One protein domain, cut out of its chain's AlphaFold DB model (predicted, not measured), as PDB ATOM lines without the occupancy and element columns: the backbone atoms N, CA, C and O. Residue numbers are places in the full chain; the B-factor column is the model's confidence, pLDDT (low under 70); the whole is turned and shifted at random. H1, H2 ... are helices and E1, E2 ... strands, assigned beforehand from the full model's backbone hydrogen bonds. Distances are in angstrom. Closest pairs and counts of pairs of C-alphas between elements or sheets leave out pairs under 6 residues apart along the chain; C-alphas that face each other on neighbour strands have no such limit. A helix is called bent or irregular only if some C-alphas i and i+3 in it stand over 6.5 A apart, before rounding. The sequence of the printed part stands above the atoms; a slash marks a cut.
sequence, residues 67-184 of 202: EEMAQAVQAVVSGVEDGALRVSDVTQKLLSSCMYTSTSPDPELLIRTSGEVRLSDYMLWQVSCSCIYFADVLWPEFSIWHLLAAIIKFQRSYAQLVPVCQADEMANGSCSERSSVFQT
ATOM      1  N   GLU A  67     -10.631   0.106 -32.900       98.12
ATOM      2  CA  GLU A  67      -9.321   0.221 -32.244       98.12
ATOM      3  C   GLU A  67      -8.417   1.196 -33.006       98.12
ATOM      4  O   GLU A  67      -7.828   2.081 -32.397       98.12
ATOM      5  N   GLU A  68      -8.358   1.101 -34.339       98.38
ATOM      6  CA  GLU A  68      -7.580   2.038 -35.160       98.38
ATOM      7  C   GLU A  68      -8.006   3.496 -34.935       98.38
ATOM      8  O   GLU A  68      -7.155   4.363 -34.733       98.38
ATOM      9  N   MET A  69      -9.315   3.769 -34.907       98.31
ATOM     10  CA  MET A  69      -9.838   5.106 -34.616       98.31
ATOM     11  C   MET A  69      -9.467   5.566 -33.202       98.31
ATOM     12  O   MET A  69      -9.043   6.707 -33.025       98.31
ATOM     13  N   ALA A  70      -9.581   4.695 -32.196       98.25
ATOM     14  CA  ALA A  70      -9.198   5.023 -30.824       98.25
ATOM     15  C   ALA A  70      -7.701   5.361 -30.715       98.25
ATOM     16  O   ALA A  70      -7.339   6.349 -30.080       98.25
ATOM     17  N   GLN A  71      -6.839   4.596 -31.387       97.62
ATOM     18  CA  GLN A  71      -5.390   4.818 -31.425       97.62
ATOM     19  C   GLN A  71      -5.022   6.107 -32.172       97.62
ATOM     20  O   GLN A  71      -4.156   6.859 -31.724       97.62
ATOM     21  N   ALA A  72      -5.710   6.414 -33.276       97.88
ATOM     22  CA  ALA A  72      -5.538   7.677 -33.989       97.88
ATOM     23  C   ALA A  72      -5.918   8.880 -33.108       97.88
ATOM     24  O   ALA A  72      -5.176   9.861 -33.053       97.88
ATOM     25  N   VAL A  73      -7.031   8.789 -32.370       98.19
ATOM     26  CA  VAL A  73      -7.450   9.824 -31.411       98.19
ATOM     27  C   VAL A  73      -6.434   9.968 -30.277       98.19
ATOM     28  O   VAL A  73      -6.060  11.094 -29.956       98.19
ATOM     29  N   GLN A  74      -5.941   8.866 -29.706       97.81
ATOM     30  CA  GLN A  74      -4.903   8.905 -28.668       97.81
ATOM     31  C   GLN A  74      -3.632   9.606 -29.161       97.81
ATOM     32  O   GLN A  74      -3.119  10.480 -28.469       97.81
ATOM     33  N   ALA A  75      -3.172   9.308 -30.381       97.19
ATOM     34  CA  ALA A  75      -2.009   9.973 -30.967       97.19
ATOM     35  C   ALA A  75      -2.212  11.493 -31.094       97.19
ATOM     36  O   ALA A  75      -1.311  12.268 -30.768       97.19
ATOM     37  N   VAL A  76      -3.400  11.929 -31.528       97.75
ATOM     38  CA  VAL A  76      -3.750  13.356 -31.604       97.75
ATOM     39  C   VAL A  76      -3.760  13.998 -30.216       97.75
ATOM     40  O   VAL A  76      -3.188  15.074 -30.055       97.75
ATOM     41  N   VAL A  77      -4.361  13.346 -29.216       97.94
ATOM     42  CA  VAL A  77      -4.404  13.852 -27.832       97.94
ATOM     43  C   VAL A  77      -2.992  14.026 -27.278       97.94
ATOM     44  O   VAL A  77      -2.665  15.124 -26.832       97.94
ATOM     45  N   SER A  78      -2.118  13.024 -27.411       97.12
ATOM     46  CA  SER A  78      -0.712  13.144 -26.998       97.12
ATOM     47  C   SER A  78       0.018  14.264 -27.746       97.12
ATOM     48  O   SER A  78       0.788  15.013 -27.155       97.12
ATOM     49  N   GLY A  79      -0.256  14.448 -29.043       97.19
ATOM     50  CA  GLY A  79       0.294  15.569 -29.807       97.19
ATOM     51  C   GLY A  79      -0.159  16.944 -29.301       97.19
ATOM     52  O   GLY A  79       0.613  17.899 -29.375       97.19
ATOM     53  N   VAL A  80      -1.384  17.059 -28.778       97.44
ATOM     54  CA  VAL A  80      -1.890  18.291 -28.151       97.44
ATOM     55  C   VAL A  80      -1.251  18.514 -26.779       97.44
ATOM     56  O   VAL A  80      -0.840  19.636 -26.488       97.44
ATOM     57  N   GLU A  81      -1.130  17.469 -25.959       97.00
ATOM     58  CA  GLU A  81      -0.498  17.533 -24.632       97.00
ATOM     59  C   GLU A  81       0.983  17.935 -24.711       97.00
ATOM     60  O   GLU A  81       1.438  18.780 -23.939       97.00
ATOM     61  N   ASP A  82       1.708  17.429 -25.712       95.19
ATOM     62  CA  ASP A  82       3.106  17.781 -25.992       95.19
ATOM     63  C   ASP A  82       3.282  19.185 -26.611       95.19
ATOM     64  O   ASP A  82       4.404  19.611 -26.900       95.19
ATOM     65  N   GLY A  83       2.186  19.893 -26.906       95.81
ATOM     66  CA  GLY A  83       2.199  21.195 -27.579       95.81
ATOM     67  C   GLY A  83       2.549  21.155 -29.074       95.81
ATOM     68  O   GLY A  83       2.683  22.212 -29.696       95.81
ATOM     69  N   ALA A  84       2.675  19.966 -29.677       95.75
ATOM     70  CA  ALA A  84       2.918  19.800 -31.113       95.75
ATOM     71  C   ALA A  84       1.681  20.162 -31.960       95.75
ATOM     72  O   ALA A  84       1.807  20.654 -33.082       95.75
ATOM     73  N   LEU A  85       0.485  19.962 -31.402       97.12
ATOM     74  CA  LEU A  85      -0.809  20.290 -31.998       97.12
ATOM     75  C   LEU A  85      -1.593  21.257 -31.099       97.12
ATOM     76  O   LEU A  85      -1.373  21.348 -29.896       97.12
ATOM     77  N   ARG A  86      -2.556  21.979 -31.677       96.38
ATOM     78  CA  ARG A  86      -3.653  22.628 -30.941       96.38
ATOM     79  C   ARG A  86      -4.954  21.914 -31.274       96.38
ATOM     80  O   ARG A  86      -5.097  21.335 -32.344       96.38
ATOM     81  N   VAL A  87      -5.952  22.065 -30.407       95.44
ATOM     82  CA  VAL A  87      -7.318  21.568 -30.652       95.44
ATOM     83  C   VAL A  87      -7.877  22.066 -31.994       95.44
ATOM     84  O   VAL A  87      -8.559  21.327 -32.691       95.44
ATOM     85  N   SER A  88      -7.526  23.288 -32.407       94.50
ATOM     86  CA  SER A  88      -7.935  23.859 -33.698       94.50
ATOM     87  C   SER A  88      -7.321  23.172 -34.926       94.50
ATOM     88  O   SER A  88      -7.757  23.443 -36.036       94.50
ATOM     89  N   ASP A  89      -6.275  22.357 -34.757       94.44
ATOM     90  CA  ASP A  89      -5.669  21.582 -35.848       94.44
ATOM     91  C   ASP A  89      -6.391  20.243 -36.079       94.44
ATOM     92  O   ASP A  89      -6.143  19.573 -37.084       94.44
ATOM     93  N   VAL A  90      -7.281  19.840 -35.163       94.31
ATOM     94  CA  VAL A  90      -7.990  18.563 -35.245       94.31
ATOM     95  C   VAL A  90      -9.003  18.605 -36.382       94.31
ATOM     96  O   VAL A  90     -10.009  19.306 -36.334       94.31
ATOM     97  N   THR A  91      -8.718  17.818 -37.411       94.00
ATOM     98  CA  THR A  91      -9.519  17.677 -38.627       94.00
ATOM     99  C   THR A  91      -9.658  16.198 -38.976       94.00
ATOM    100  O   THR A  91      -8.872  15.366 -38.513       94.00
ATOM    101  N   GLN A  92     -10.630  15.863 -39.827       92.81
ATOM    102  CA  GLN A  92     -10.764  14.511 -40.380       92.81
ATOM    103  C   GLN A  92      -9.469  14.074 -41.089       92.81
ATOM    104  O   GLN A  92      -8.967  12.984 -40.835       92.81
ATOM    105  N   LYS A  93      -8.836  14.973 -41.850       93.06
ATOM    106  CA  LYS A  93      -7.542  14.729 -42.504       93.06
ATOM    107  C   LYS A  93      -6.401  14.429 -41.529       93.06
ATOM    108  O   LYS A  93      -5.606  13.521 -41.779       93.06
ATOM    109  N   LEU A  94      -6.313  15.155 -40.409       95.19
ATOM    110  CA  LEU A  94      -5.336  14.845 -39.361       95.19
ATOM    111  C   LEU A  94      -5.606  13.459 -38.759       95.19
ATOM    112  O   LEU A  94      -4.666  12.681 -38.597       95.19
ATOM    113  N   LEU A  95      -6.866  13.114 -38.482       95.75
ATOM    114  CA  LEU A  95      -7.215  11.781 -37.989       95.75
ATOM    115  C   LEU A  95      -6.829  10.683 -38.989       95.75
ATOM    116  O   LEU A  95      -6.133   9.753 -38.586       95.75
ATOM    117  N   SER A  96      -7.157  10.829 -40.280       95.25
ATOM    118  CA  SER A  96      -6.742   9.898 -41.347       95.25
ATOM    119  C   SER A  96      -5.223   9.697 -41.367       95.25
ATOM    120  O   SER A  96      -4.733   8.574 -41.472       95.25
ATOM    121  N   SER A  97      -4.450  10.773 -41.182       94.88
ATOM    122  CA  SER A  97      -2.984  10.695 -41.139       94.88
ATOM    123  C   SER A  97      -2.425   9.968 -39.904       94.88
ATOM    124  O   SER A  97      -1.292   9.482 -39.924       94.88
ATOM    125  N   CYS A  98      -3.224   9.859 -38.841       96.94
ATOM    126  CA  CYS A  98      -2.882   9.141 -37.616       96.94
ATOM    127  C   CYS A  98      -3.342   7.676 -37.633       96.94
ATOM    128  O   CYS A  98      -2.965   6.924 -36.737       96.94
ATOM    129  N   MET A  99      -4.112   7.237 -38.630       97.38
ATOM    130  CA  MET A  99      -4.529   5.836 -38.760       97.38
ATOM    131  C   MET A  99      -3.350   4.920 -39.120       97.38
ATOM    132  O   MET A  99      -2.251   5.390 -39.446       97.38
ATOM    133  N   TYR A 100      -3.541   3.601 -39.044       96.81
ATOM    134  CA  TYR A 100      -2.527   2.642 -39.488       96.81
ATOM    135  C   TYR A 100      -2.356   2.690 -41.009       96.81
ATOM    136  O   TYR A 100      -1.253   2.496 -41.519       96.81
ATOM    137  N   THR A 101      -3.433   2.999 -41.731       96.25
ATOM    138  CA  THR A 101      -3.465   3.087 -43.196       96.25
ATOM    139  C   THR A 101      -2.990   4.427 -43.758       96.25
ATOM    140  O   THR A 101      -3.115   4.634 -44.958       96.25
ATOM    141  N   SER A 102      -2.419   5.334 -42.958       94.50
ATOM    142  CA  SER A 102      -2.101   6.711 -43.387       94.50
ATOM    143  C   SER A 102      -1.124   6.837 -44.563       94.50
ATOM    144  O   SER A 102      -1.010   7.895 -45.175       94.50
ATOM    145  N   THR A 103      -0.411   5.760 -44.889       92.50
ATOM    146  CA  THR A 103       0.521   5.673 -46.024       92.50
ATOM    147  C   THR A 103      -0.102   5.025 -47.265       92.50
ATOM    148  O   THR A 103       0.603   4.743 -48.239       92.50
ATOM    149  N   SER A 104      -1.397   4.725 -47.228       94.19
ATOM    150  CA  SER A 104      -2.168   4.130 -48.314       94.19
ATOM    151  C   SER A 104      -3.342   5.037 -48.679       94.19
ATOM    152  O   SER A 104      -3.902   5.678 -47.793       94.19
ATOM    153  N   PRO A 105      -3.723   5.097 -49.966       93.31
ATOM    154  CA  PRO A 105      -4.995   5.695 -50.337       93.31
ATOM    155  C   PRO A 105      -6.145   4.854 -49.779       93.31
ATOM    156  O   PRO A 105      -5.987   3.653 -49.522       93.31
ATOM    157  N   ASP A 106      -7.303   5.486 -49.632       94.50
ATOM    158  CA  ASP A 106      -8.521   4.786 -49.247       94.50
ATOM    159  C   ASP A 106      -8.916   3.748 -50.317       94.50
ATOM    160  O   ASP A 106      -8.684   3.964 -51.513       94.50
ATOM    161  N   PRO A 107      -9.482   2.588 -49.930       95.88
ATOM    162  CA  PRO A 107      -9.877   1.568 -50.892       95.88
ATOM    163  C   PRO A 107     -10.976   2.063 -51.836       95.88
ATOM    164  O   PRO A 107     -12.006   2.568 -51.408       95.88
ATOM    165  N   GLU A 108     -10.835   1.817 -53.133       95.94
ATOM    166  CA  GLU A 108     -11.910   2.101 -54.096       95.94
ATOM    167  C   GLU A 108     -12.983   0.998 -54.112       95.94
ATOM    168  O   GLU A 108     -14.161   1.240 -54.393       95.94
ATOM    169  N   LEU A 109     -12.575  -0.233 -53.800       97.44
ATOM    170  CA  LEU A 109     -13.400  -1.434 -53.838       97.44
ATOM    171  C   LEU A 109     -13.112  -2.307 -52.614       97.44
ATOM    172  O   LEU A 109     -11.992  -2.781 -52.427       97.44
ATOM    173  N   LEU A 110     -14.145  -2.570 -51.818       97.94
ATOM    174  CA  LEU A 110     -14.121  -3.536 -50.727       97.94
ATOM    175  C   LEU A 110     -14.880  -4.798 -51.139       97.94
ATOM    176  O   LEU A 110     -16.077  -4.749 -51.425       97.94
ATOM    177  N   ILE A 111     -14.195  -5.941 -51.117       98.38
ATOM    178  CA  ILE A 111     -14.786  -7.249 -51.414       98.38
ATOM    179  C   ILE A 111     -14.907  -8.049 -50.122       98.38
ATOM    180  O   ILE A 111     -13.923  -8.226 -49.405       98.38
ATOM    181  N   ARG A 112     -16.097  -8.590 -49.854       98.25
ATOM    182  CA  ARG A 112     -16.330  -9.533 -48.759       98.25
ATOM    183  C   ARG A 112     -16.955 -10.817 -49.282       98.25
ATOM    184  O   ARG A 112     -17.985 -10.787 -49.941       98.25
ATOM    185  N   THR A 113     -16.325 -11.937 -48.968       98.25
ATOM    186  CA  THR A 113     -16.756 -13.285 -49.354       98.25
ATOM    187  C   THR A 113     -17.736 -13.882 -48.336       98.25
ATOM    188  O   THR A 113     -18.072 -13.233 -47.341       98.25
ATOM    189  N   SER A 114     -18.163 -15.132 -48.547       96.81
ATOM    190  CA  SER A 114     -19.047 -15.946 -47.688       96.81
ATOM    191  C   SER A 114     -20.524 -15.532 -47.606       96.81
ATOM    192  O   SER A 114     -21.247 -16.050 -46.764       96.81
ATOM    193  N   GLY A 115     -20.981 -14.613 -48.461       94.81
ATOM    194  CA  GLY A 115     -22.385 -14.169 -48.515       94.81
ATOM    195  C   GLY A 115     -22.815 -13.255 -47.362       94.81
ATOM    196  O   GLY A 115     -23.982 -12.903 -47.213       94.81
ATOM    197  N   GLU A 116     -21.866 -12.839 -46.528       96.56
ATOM    198  CA  GLU A 116     -22.139 -12.055 -45.333       96.56
ATOM    199  C   GLU A 116     -22.236 -10.560 -45.646       96.56
ATOM    200  O   GLU A 116     -21.241  -9.932 -46.000       96.56
ATOM    201  N   VAL A 117     -23.402  -9.954 -45.417       97.12
ATOM    202  CA  VAL A 117     -23.687  -8.538 -45.726       97.12
ATOM    203  C   VAL A 117     -23.393  -7.586 -44.557       97.12
ATOM    204  O   VAL A 117     -24.236  -6.808 -44.117       97.12
ATOM    205  N   ARG A 118     -22.177  -7.659 -44.005       97.19
ATOM    206  CA  ARG A 118     -21.697  -6.757 -42.935       97.19
ATOM    207  C   ARG A 118     -20.244  -6.354 -43.169       97.19
ATOM    208  O   ARG A 118     -19.543  -7.009 -43.926       97.19
ATOM    209  N   LEU A 119     -19.745  -5.325 -42.485       96.75
ATOM    210  CA  LEU A 119     -18.321  -4.948 -42.561       96.75
ATOM    211  C   LEU A 119     -17.455  -5.629 -41.494       96.75
ATOM    212  O   LEU A 119     -16.262  -5.791 -41.693       96.75
ATOM    213  N   SER A 120     -18.057  -6.110 -40.400       97.00
ATOM    214  CA  SER A 120     -17.335  -6.758 -39.288       97.00
ATOM    215  C   SER A 120     -16.171  -5.926 -38.737       97.00
ATOM    216  O   SER A 120     -15.111  -6.477 -38.470       97.00
ATOM    217  N   ASP A 121     -16.386  -4.623 -38.541       97.69
ATOM    218  CA  ASP A 121     -15.382  -3.723 -37.949       97.69
ATOM    219  C   ASP A 121     -14.077  -3.641 -38.771       97.69
ATOM    220  O   ASP A 121     -12.972  -3.607 -38.232       97.69
ATOM    221  N   TYR A 122     -14.211  -3.639 -40.101       98.25
ATOM    222  CA  TYR A 122     -13.095  -3.573 -41.039       98.25
ATOM    223  C   TYR A 122     -13.109  -2.263 -41.832       98.25
ATOM    224  O   TYR A 122     -14.082  -1.991 -42.534       98.25
ATOM    225  N   MET A 123     -12.031  -1.475 -41.712       97.19
ATOM    226  CA  MET A 123     -11.771  -0.238 -42.462       97.19
ATOM    227  C   MET A 123     -12.948   0.753 -42.512       97.19
ATOM    228  O   MET A 123     -13.185   1.389 -43.532       97.19
ATOM    229  N   LEU A 124     -13.710   0.879 -41.418       97.25
ATOM    230  CA  LEU A 124     -14.962   1.654 -41.381       97.25
ATOM    231  C   LEU A 124     -14.787   3.128 -41.771       97.25
ATOM    232  O   LEU A 124     -15.714   3.716 -42.319       97.25
ATOM    233  N   TRP A 125     -13.625   3.710 -41.465       96.31
ATOM    234  CA  TRP A 125     -13.300   5.085 -41.829       96.31
ATOM    235  C   TRP A 125     -12.947   5.195 -43.313       96.31
ATOM    236  O   TRP A 125     -13.516   6.010 -44.030       96.31
ATOM    237  N   GLN A 126     -12.049   4.326 -43.772       96.50
ATOM    238  CA  GLN A 126     -11.463   4.355 -45.107       96.50
ATOM    239  C   GLN A 126     -12.467   3.961 -46.194       96.50
ATOM    240  O   GLN A 126     -12.355   4.409 -47.327       96.50
ATOM    241  N   VAL A 127     -13.457   3.115 -45.874       95.94
ATOM    242  CA  VAL A 127     -14.420   2.614 -46.869       95.94
ATOM    243  C   VAL A 127     -15.713   3.419 -46.970       95.94
ATOM    244  O   VAL A 127     -16.686   2.949 -47.562       95.94
ATOM    245  N   SER A 128     -15.734   4.635 -46.414       92.56
ATOM    246  CA  SER A 128     -16.898   5.533 -46.434       92.56
ATOM    247  C   SER A 128     -17.406   5.810 -47.857       92.56
ATOM    248  O   SER A 128     -18.616   5.860 -48.078       92.56
ATOM    249  N   CYS A 129     -16.485   5.915 -48.819       91.69
ATOM    250  CA  CYS A 129     -16.761   6.203 -50.226       91.69
ATOM    251  C   CYS A 129     -16.402   5.042 -51.177       91.69
ATOM    252  O   CYS A 129     -16.346   5.228 -52.393       91.69
ATOM    253  N   SER A 130     -16.166   3.832 -50.658       94.69
ATOM    254  CA  SER A 130     -15.814   2.671 -51.486       94.69
ATOM    255  C   SER A 130     -17.026   2.033 -52.163       94.69
ATOM    256  O   SER A 130     -18.136   1.992 -51.627       94.69
ATOM    257  N   CYS A 131     -16.796   1.376 -53.301       96.88
ATOM    258  CA  CYS A 131     -17.723   0.364 -53.790       96.88
ATOM    259  C   CYS A 131     -17.638  -0.884 -52.904       96.88
ATOM    260  O   CYS A 131     -16.568  -1.467 -52.755       96.88
ATOM    261  N   ILE A 132     -18.761  -1.328 -52.339       96.88
ATOM    262  CA  ILE A 132     -18.815  -2.548 -51.525       96.88
ATOM    263  C   ILE A 132     -19.420  -3.682 -52.357       96.88
ATOM    264  O   ILE A 132     -20.505  -3.543 -52.928       96.88
ATOM    265  N   TYR A 133     -18.721  -4.815 -52.415       97.75
ATOM    266  CA  TYR A 133     -19.137  -6.014 -53.133       97.75
ATOM    267  C   TYR A 133     -19.163  -7.229 -52.203       97.75
ATOM    268  O   TYR A 133     -18.122  -7.695 -51.737       97.75
ATOM    269  N   PHE A 134     -20.360  -7.758 -51.955       98.12
ATOM    270  CA  PHE A 134     -20.554  -9.009 -51.229       98.12
ATOM    271  C   PHE A 134     -20.629 -10.167 -52.225       98.12
ATOM    272  O   PHE A 134     -21.419 -10.128 -53.168       98.12
ATOM    273  N   ALA A 135     -19.786 -11.175 -52.028       97.50
ATOM    274  CA  ALA A 135     -19.711 -12.372 -52.847       97.50
ATOM    275  C   ALA A 135     -20.089 -13.599 -52.010       97.50
ATOM    276  O   ALA A 135     -19.559 -13.794 -50.915       97.50
ATOM    277  N   ASP A 136     -20.953 -14.454 -52.549       97.56
ATOM    278  CA  ASP A 136     -21.437 -15.647 -51.838       97.56
ATOM    279  C   ASP A 136     -20.384 -16.766 -51.741       97.56
ATOM    280  O   ASP A 136     -20.467 -17.634 -50.875       97.56
ATOM    281  N   VAL A 137     -19.348 -16.724 -52.585       97.94
ATOM    282  CA  VAL A 137     -18.255 -17.710 -52.614       97.94
ATOM    283  C   VAL A 137     -17.431 -17.696 -51.323       97.94
ATOM    284  O   VAL A 137     -17.172 -16.632 -50.757       97.94
ATOM    285  N   LEU A 138     -16.972 -18.862 -50.862       98.31
ATOM    286  CA  LEU A 138     -16.054 -18.964 -49.725       98.31
ATOM    287  C   LEU A 138     -14.646 -18.480 -50.106       98.31
ATOM    288  O   LEU A 138     -14.209 -18.638 -51.242       98.31
ATOM    289  N   TRP A 139     -13.892 -17.920 -49.151       97.88
ATOM    290  CA  TRP A 139     -12.542 -17.396 -49.423       97.88
ATOM    291  C   TRP A 139     -11.589 -18.408 -50.095       97.88
ATOM    292  O   TRP A 139     -10.950 -18.024 -51.073       97.88
ATOM    293  N   PRO A 140     -11.507 -19.686 -49.667       97.56
ATOM    294  CA  PRO A 140     -10.642 -20.667 -50.331       97.56
ATOM    295  C   PRO A 140     -11.033 -20.983 -51.786       97.56
ATOM    296  O   PRO A 140     -10.206 -21.494 -52.533       97.56
ATOM    297  N   GLU A 141     -12.273 -20.689 -52.181       98.00
ATOM    298  CA  GLU A 141     -12.823 -20.924 -53.524       98.00
ATOM    299  C   GLU A 141     -12.840 -19.642 -54.379       98.00
ATOM    300  O   GLU A 141     -13.212 -19.665 -55.557       98.00
ATOM    301  N   PHE A 142     -12.433 -18.506 -53.801       98.19
ATOM    302  CA  PHE A 142     -12.385 -17.233 -54.500       98.19
ATOM    303  C   PHE A 142     -11.370 -17.301 -55.647       98.19
ATOM    304  O   PHE A 142     -10.240 -17.763 -55.495       98.19
ATOM    305  N   SER A 143     -11.777 -16.821 -56.818       98.00
ATOM    306  CA  SER A 143     -11.016 -16.966 -58.061       98.00
ATOM    307  C   SER A 143     -10.953 -15.648 -58.819       98.00
ATOM    308  O   SER A 143     -11.683 -14.702 -58.513       98.00
ATOM    309  N   ILE A 144     -10.112 -15.594 -59.853       98.00
ATOM    310  CA  ILE A 144      -9.963 -14.400 -60.693       98.00
ATOM    311  C   ILE A 144     -11.293 -13.936 -61.306       98.00
ATOM    312  O   ILE A 144     -11.524 -12.739 -61.434       98.00
ATOM    313  N   TRP A 145     -12.213 -14.858 -61.607       98.19
ATOM    314  CA  TRP A 145     -13.530 -14.525 -62.155       98.19
ATOM    315  C   TRP A 145     -14.403 -13.761 -61.157       98.19
ATOM    316  O   TRP A 145     -15.112 -12.832 -61.541       98.19
ATOM    317  N   HIS A 146     -14.300 -14.093 -59.869       98.25
ATOM    318  CA  HIS A 146     -14.995 -13.372 -58.806       98.25
ATOM    319  C   HIS A 146     -14.424 -11.961 -58.619       98.25
ATOM    320  O   HIS A 146     -15.186 -11.008 -58.452       98.25
ATOM    321  N   LEU A 147     -13.098 -11.811 -58.715       98.38
ATOM    322  CA  LEU A 147     -12.449 -10.499 -58.698       98.38
ATOM    323  C   LEU A 147     -12.897  -9.637 -59.887       98.38
ATOM    324  O   LEU A 147     -13.265  -8.481 -59.702       98.38
ATOM    325  N   LEU A 148     -12.923 -10.204 -61.097       98.38
ATOM    326  CA  LEU A 148     -13.385  -9.497 -62.295       98.38
ATOM    327  C   LEU A 148     -14.846  -9.049 -62.170       98.38
ATOM    328  O   LEU A 148     -15.167  -7.918 -62.533       98.38
ATOM    329  N   ALA A 149     -15.723  -9.884 -61.606       98.19
ATOM    330  CA  ALA A 149     -17.111  -9.504 -61.344       98.19
ATOM    331  C   ALA A 149     -17.211  -8.298 -60.390       98.19
ATOM    332  O   ALA A 149     -17.972  -7.361 -60.652       98.19
ATOM    333  N   ALA A 150     -16.399  -8.278 -59.329       98.25
ATOM    334  CA  ALA A 150     -16.328  -7.153 -58.401       98.25
ATOM    335  C   ALA A 150     -15.814  -5.869 -59.081       98.25
ATOM    336  O   ALA A 150     -16.388  -4.796 -58.888       98.25
ATOM    337  N   ILE A 151     -14.795  -5.976 -59.942       98.38
ATOM    338  CA  ILE A 151     -14.270  -4.844 -60.725       98.38
ATOM    339  C   ILE A 151     -15.338  -4.295 -61.678       98.38
ATOM    340  O   ILE A 151     -15.524  -3.083 -61.762       98.38
ATOM    341  N   ILE A 152     -16.096  -5.159 -62.358       98.19
ATOM    342  CA  ILE A 152     -17.200  -4.729 -63.230       98.19
ATOM    343  C   ILE A 152     -18.266  -3.988 -62.414       98.19
ATOM    344  O   ILE A 152     -18.789  -2.961 -62.853       98.19
ATOM    345  N   LYS A 153     -18.591  -4.467 -61.207       97.44
ATOM    346  CA  LYS A 153     -19.517  -3.768 -60.308       97.44
ATOM    347  C   LYS A 153     -18.979  -2.390 -59.907       97.44
ATOM    348  O   LYS A 153     -19.750  -1.426 -59.953       97.44
ATOM    349  N   PHE A 154     -17.693  -2.287 -59.573       97.69
ATOM    350  CA  PHE A 154     -17.025  -1.013 -59.300       97.69
ATOM    351  C   PHE A 154     -17.147  -0.057 -60.493       97.69
ATOM    352  O   PHE A 154     -17.721   1.018 -60.347       97.69
ATOM    353  N   GLN A 155     -16.747  -0.487 -61.692       97.75
ATOM    354  CA  GLN A 155     -16.821   0.323 -62.915       97.75
ATOM    355  C   GLN A 155     -18.242   0.824 -63.207       97.75
ATOM    356  O   GLN A 155     -18.433   1.982 -63.571       97.75
ATOM    357  N   ARG A 156     -19.264  -0.015 -62.992       96.69
ATOM    358  CA  ARG A 156     -20.676   0.379 -63.161       96.69
ATOM    359  C   ARG A 156     -21.156   1.390 -62.124       96.69
ATOM    360  O   ARG A 156     -22.097   2.129 -62.398       96.69
ATOM    361  N   SER A 157     -20.557   1.386 -60.938       94.81
ATOM    362  CA  SER A 157     -20.940   2.258 -59.822       94.81
ATOM    363  C   SER A 157     -20.094   3.539 -59.786       94.81
ATOM    364  O   SER A 157     -20.490   4.508 -59.147       94.81
ATOM    365  N   TYR A 158     -18.976   3.577 -60.519       95.12
ATOM    366  CA  TYR A 158     -17.979   4.647 -60.491       95.12
ATOM    367  C   TYR A 158     -18.576   6.042 -60.708       95.12
ATOM    368  O   TYR A 158     -18.350   6.940 -59.904       95.12
ATOM    369  N   ALA A 159     -19.428   6.216 -61.725       93.75
ATOM    370  CA  ALA A 159     -20.050   7.511 -62.017       93.75
ATOM    371  C   ALA A 159     -20.912   8.058 -60.861       93.75
ATOM    372  O   ALA A 159     -21.073   9.268 -60.740       93.75
ATOM    373  N   GLN A 160     -21.464   7.179 -60.018       91.88
ATOM    374  CA  GLN A 160     -22.260   7.560 -58.847       91.88
ATOM    375  C   GLN A 160     -21.387   7.812 -57.612       91.88
ATOM    376  O   GLN A 160     -21.789   8.573 -56.738       91.88
ATOM    377  N   LEU A 161     -20.204   7.190 -57.542       92.25
ATOM    378  CA  LEU A 161     -19.263   7.339 -56.429       92.25
ATOM    379  C   LEU A 161     -18.450   8.631 -56.529       92.25
ATOM    380  O   LEU A 161     -18.262   9.299 -55.519       92.25
ATOM    381  N   VAL A 162     -18.029   9.028 -57.736       91.69
ATOM    382  CA  VAL A 162     -17.167  10.208 -57.949       91.69
ATOM    383  C   VAL A 162     -17.679  11.478 -57.248       91.69
ATOM    384  O   VAL A 162     -16.883  12.104 -56.551       91.69
ATOM    385  N   PRO A 163     -18.968  11.867 -57.355       91.12
ATOM    386  CA  PRO A 163     -19.455  13.068 -56.674       91.12
ATOM    387  C   PRO A 163     -19.375  12.973 -55.146       91.12
ATOM    388  O   PRO A 163     -19.143  13.979 -54.483       91.12
ATOM    389  N   VAL A 164     -19.559  11.770 -54.589       87.88
ATOM    390  CA  VAL A 164     -19.475  11.521 -53.142       87.88
ATOM    391  C   VAL A 164     -18.028  11.658 -52.675       87.88
ATOM    392  O   VAL A 164     -17.773  12.404 -51.734       87.88
ATOM    393  N   CYS A 165     -17.081  11.035 -53.385       86.44
ATOM    394  CA  CYS A 165     -15.654  11.141 -53.074       86.44
ATOM    395  C   CYS A 165     -15.161  12.595 -53.151       86.44
ATOM    396  O   CYS A 165     -14.453  13.057 -52.264       86.44
ATOM    397  N   GLN A 166     -15.573  13.341 -54.180       87.06
ATOM    398  CA  GLN A 166     -15.191  14.750 -54.333       87.06
ATOM    399  C   GLN A 166     -15.739  15.622 -53.200       87.06
ATOM    400  O   GLN A 166     -15.031  16.492 -52.694       87.06
ATOM    401  N   ALA A 167     -16.987  15.392 -52.783       85.75
ATOM    402  CA  ALA A 167     -17.570  16.111 -51.658       85.75
ATOM    403  C   ALA A 167     -16.822  15.821 -50.343       85.75
ATOM    404  O   ALA A 167     -16.582  16.749 -49.569       85.75
ATOM    405  N   ASP A 168     -16.416  14.567 -50.120       83.75
ATOM    406  CA  ASP A 168     -15.639  14.154 -48.947       83.75
ATOM    407  C   ASP A 168     -14.233  14.785 -48.934       83.75
ATOM    408  O   ASP A 168     -13.826  15.410 -47.952       83.75
ATOM    409  N   GLU A 169     -13.516  14.752 -50.062       82.75
ATOM    410  CA  GLU A 169     -12.205  15.402 -50.198       82.75
ATOM    411  C   GLU A 169     -12.272  16.918 -49.964       82.75
ATOM    412  O   GLU A 169     -11.408  17.486 -49.288       82.75
ATOM    413  N   MET A 170     -13.308  17.584 -50.484       81.94
ATOM    414  CA  MET A 170     -13.521  19.018 -50.274       81.94
ATOM    415  C   MET A 170     -13.829  19.350 -48.808       81.94
ATOM    416  O   MET A 170     -13.378  20.386 -48.314       81.94
ATOM    417  N   ALA A 171     -14.562  18.483 -48.103       78.50
ATOM    418  CA  ALA A 171     -14.857  18.647 -46.679       78.50
ATOM    419  C   ALA A 171     -13.614  18.455 -45.789       78.50
ATOM    420  O   ALA A 171     -13.499  19.092 -44.740       78.50
ATOM    421  N   ASN A 172     -12.655  17.632 -46.226       74.31
ATOM    422  CA  ASN A 172     -11.460  17.266 -45.461       74.31
ATOM    423  C   ASN A 172     -10.406  18.386 -45.310       74.31
ATOM    424  O   ASN A 172      -9.515  18.276 -44.463       74.31
ATOM    425  N   GLY A 173     -10.510  19.481 -46.072       69.56
ATOM    426  CA  GLY A 173      -9.699  20.691 -45.892       69.56
ATOM    427  C   GLY A 173      -8.177  20.520 -46.070       69.56
ATOM    428  O   GLY A 173      -7.649  19.483 -46.497       69.56
ATOM    429  N   SER A 174      -7.427  21.587 -45.774       77.12
ATOM    430  CA  SER A 174      -5.959  21.582 -45.811       77.12
ATOM    431  C   SER A 174      -5.354  21.249 -44.443       77.12
ATOM    432  O   SER A 174      -5.925  21.522 -43.390       77.12
ATOM    433  N   CYS A 175      -4.176  20.629 -44.470       80.00
ATOM    434  CA  CYS A 175      -3.413  20.281 -43.277       80.00
ATOM    435  C   CYS A 175      -2.610  21.507 -42.815       80.00
ATOM    436  O   CYS A 175      -1.953  22.145 -43.640       80.00
ATOM    437  N   SER A 176      -2.646  21.844 -41.522       88.81
ATOM    438  CA  SER A 176      -1.800  22.919 -40.987       88.81
ATOM    439  C   SER A 176      -0.323  22.507 -40.999       88.81
ATOM    440  O   SER A 176       0.000  21.324 -40.929       88.81
ATOM    441  N   GLU A 177       0.601  23.471 -41.040       91.56
ATOM    442  CA  GLU A 177       2.046  23.183 -40.998       91.56
ATOM    443  C   GLU A 177       2.428  22.350 -39.763       91.56
ATOM    444  O   GLU A 177       3.172  21.374 -39.860       91.56
ATOM    445  N   ARG A 178       1.822  22.665 -38.612       92.81
ATOM    446  CA  ARG A 178       1.984  21.910 -37.362       92.81
ATOM    447  C   ARG A 178       1.529  20.461 -37.497       92.81
ATOM    448  O   ARG A 178       2.227  19.562 -37.040       92.81
ATOM    449  N   SER A 179       0.407  20.238 -38.174       92.75
ATOM    450  CA  SER A 179      -0.102  18.895 -38.457       92.75
ATOM    451  C   SER A 179       0.867  18.099 -39.338       92.75
ATOM    452  O   SER A 179       1.150  16.944 -39.035       92.75
ATOM    453  N   SER A 180       1.456  18.720 -40.363       92.56
ATOM    454  CA  SER A 180       2.451  18.073 -41.235       92.56
ATOM    455  C   SER A 180       3.753  17.719 -40.498       92.56
ATOM    456  O   SER A 180       4.305  16.627 -40.671       92.56
ATOM    457  N   VAL A 181       4.241  18.614 -39.632       94.56
ATOM    458  CA  VAL A 181       5.411  18.346 -38.775       94.56
ATOM    459  C   VAL A 181       5.108  17.208 -37.798       94.56
ATOM    460  O   VAL A 181       5.904  16.278 -37.658       94.56
ATOM    461  N   PHE A 182       3.934  17.241 -37.163       95.88
ATOM    462  CA  PHE A 182       3.483  16.194 -36.252       95.88
ATOM    463  C   PHE A 182       3.387  14.826 -36.943       95.88
ATOM    464  O   PHE A 182       3.903  13.844 -36.414       95.88
ATOM    465  N   GLN A 183       2.807  14.759 -38.145       93.19
ATOM    466  CA  GLN A 183       2.726  13.533 -38.949       93.19
ATOM    467  C   GLN A 183       4.105  12.935 -39.227       93.19
ATOM    468  O   GLN A 183       4.306  11.731 -39.071       93.19
ATOM    469  N   THR A 184       5.073  13.780 -39.586       94.06
ATOM    470  CA  THR A 184       6.454  13.346 -39.841       94.06
ATOM    471  C   THR A 184       7.092  12.772 -38.573       94.06
ATOM    472  O   THR A 184       7.702  11.703 -38.614       94.06
TER     473      THR A 184
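Overview. This is residues 67 to 184 of the 202 residues of a protein of Cryptotermes secundus (UniProt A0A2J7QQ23). An elongated, loosely built model of two lobes: a small helical lobe of H1, H2 and H4 at one end, and at the other a short two-strand ribbon, E1 and E2, with the first arm of a bent helix, H3a, packed over one face of it. The second arm, H3b, runs along one long side between the lobes, and the unnamed residues 113 to 130 loop from E1 through the middle and back to E2. The printed part has 118 residues, with four named helices and two named strands in the order H1, H2, E1, E2, H3, H4; the sheet, E1 then E2, is parallel and the class is mostly helix. The whole is loose, with a radius of gyration of the C-alphas of 17.4 A and spans of 52 by 29 by 21 A.

Arrangement. Strands E1, residues 109 to 112, and E2, residues 131 to 134, are parallel neighbours at 16 degrees. N 110 and O 131, 2.8 A apart, and N 133 and O 110, 2.8 A apart, are within hydrogen-bond range. H3, residues 144 to 171, was assigned as one helix by its hydrogen bonds but is bent: C-alphas 156 and 159 are 7.3 A apart. Its arms, H3a, residues 144 to 156, and H3b, residues 159 to 171, are about perpendicular at 71 degrees, only just past a steep tilt. H3b is irregular, with C-alphas 160 and 163 6.6 A apart. The closest C-alphas of E2 and H3a are those of Cys 131 and Phe 154, 5.7 A apart; those of E1 and H3a are Leu 109 and Phe 154, 6.6 A apart. H3b and H2, residues 92 to 98, are near each other, with 5 pairs of C-alphas within 10 A. H2 touches H1, residues 67 to 81, about perpendicular at 86 degrees; the closest C-alphas are those of Ala 72 and Cys 98, 4.7 A apart. H2 and H4, residues 177 to 184, only just touch, with 3 pairs of C-alphas within 8 A, the closest those of Leu 94 and Ser 179, 6.7 A apart. H1 and H3a are apart. Every O i to N i+4 pair is within hydrogen-bond range in H1, H2, H3a and H4, against 7 of 9 in H3b.

Along the chain. E1 and E2 measure 10.0 A and 10.1 A from first to last C-alpha, H3a 18.4 A and H3b 19.7 A. H1 measures 20.9 A and begins with C-alpha 67 at (-9.321, 0.221, -32.244). H2 measures 9.9 A, and H4, 10.8 A, ends with C-alpha 184 at (6.454, 13.346, -39.841).

Size, cuts and confidence. The two C-alphas farthest apart, those of Gly 83 and Trp 145, are 52.1 A apart. The printed part has no cut. The link from E1 to E2 is long, with 18 residues. Mean pLDDT of the printed part is 94.6, and residue 173 is under 70.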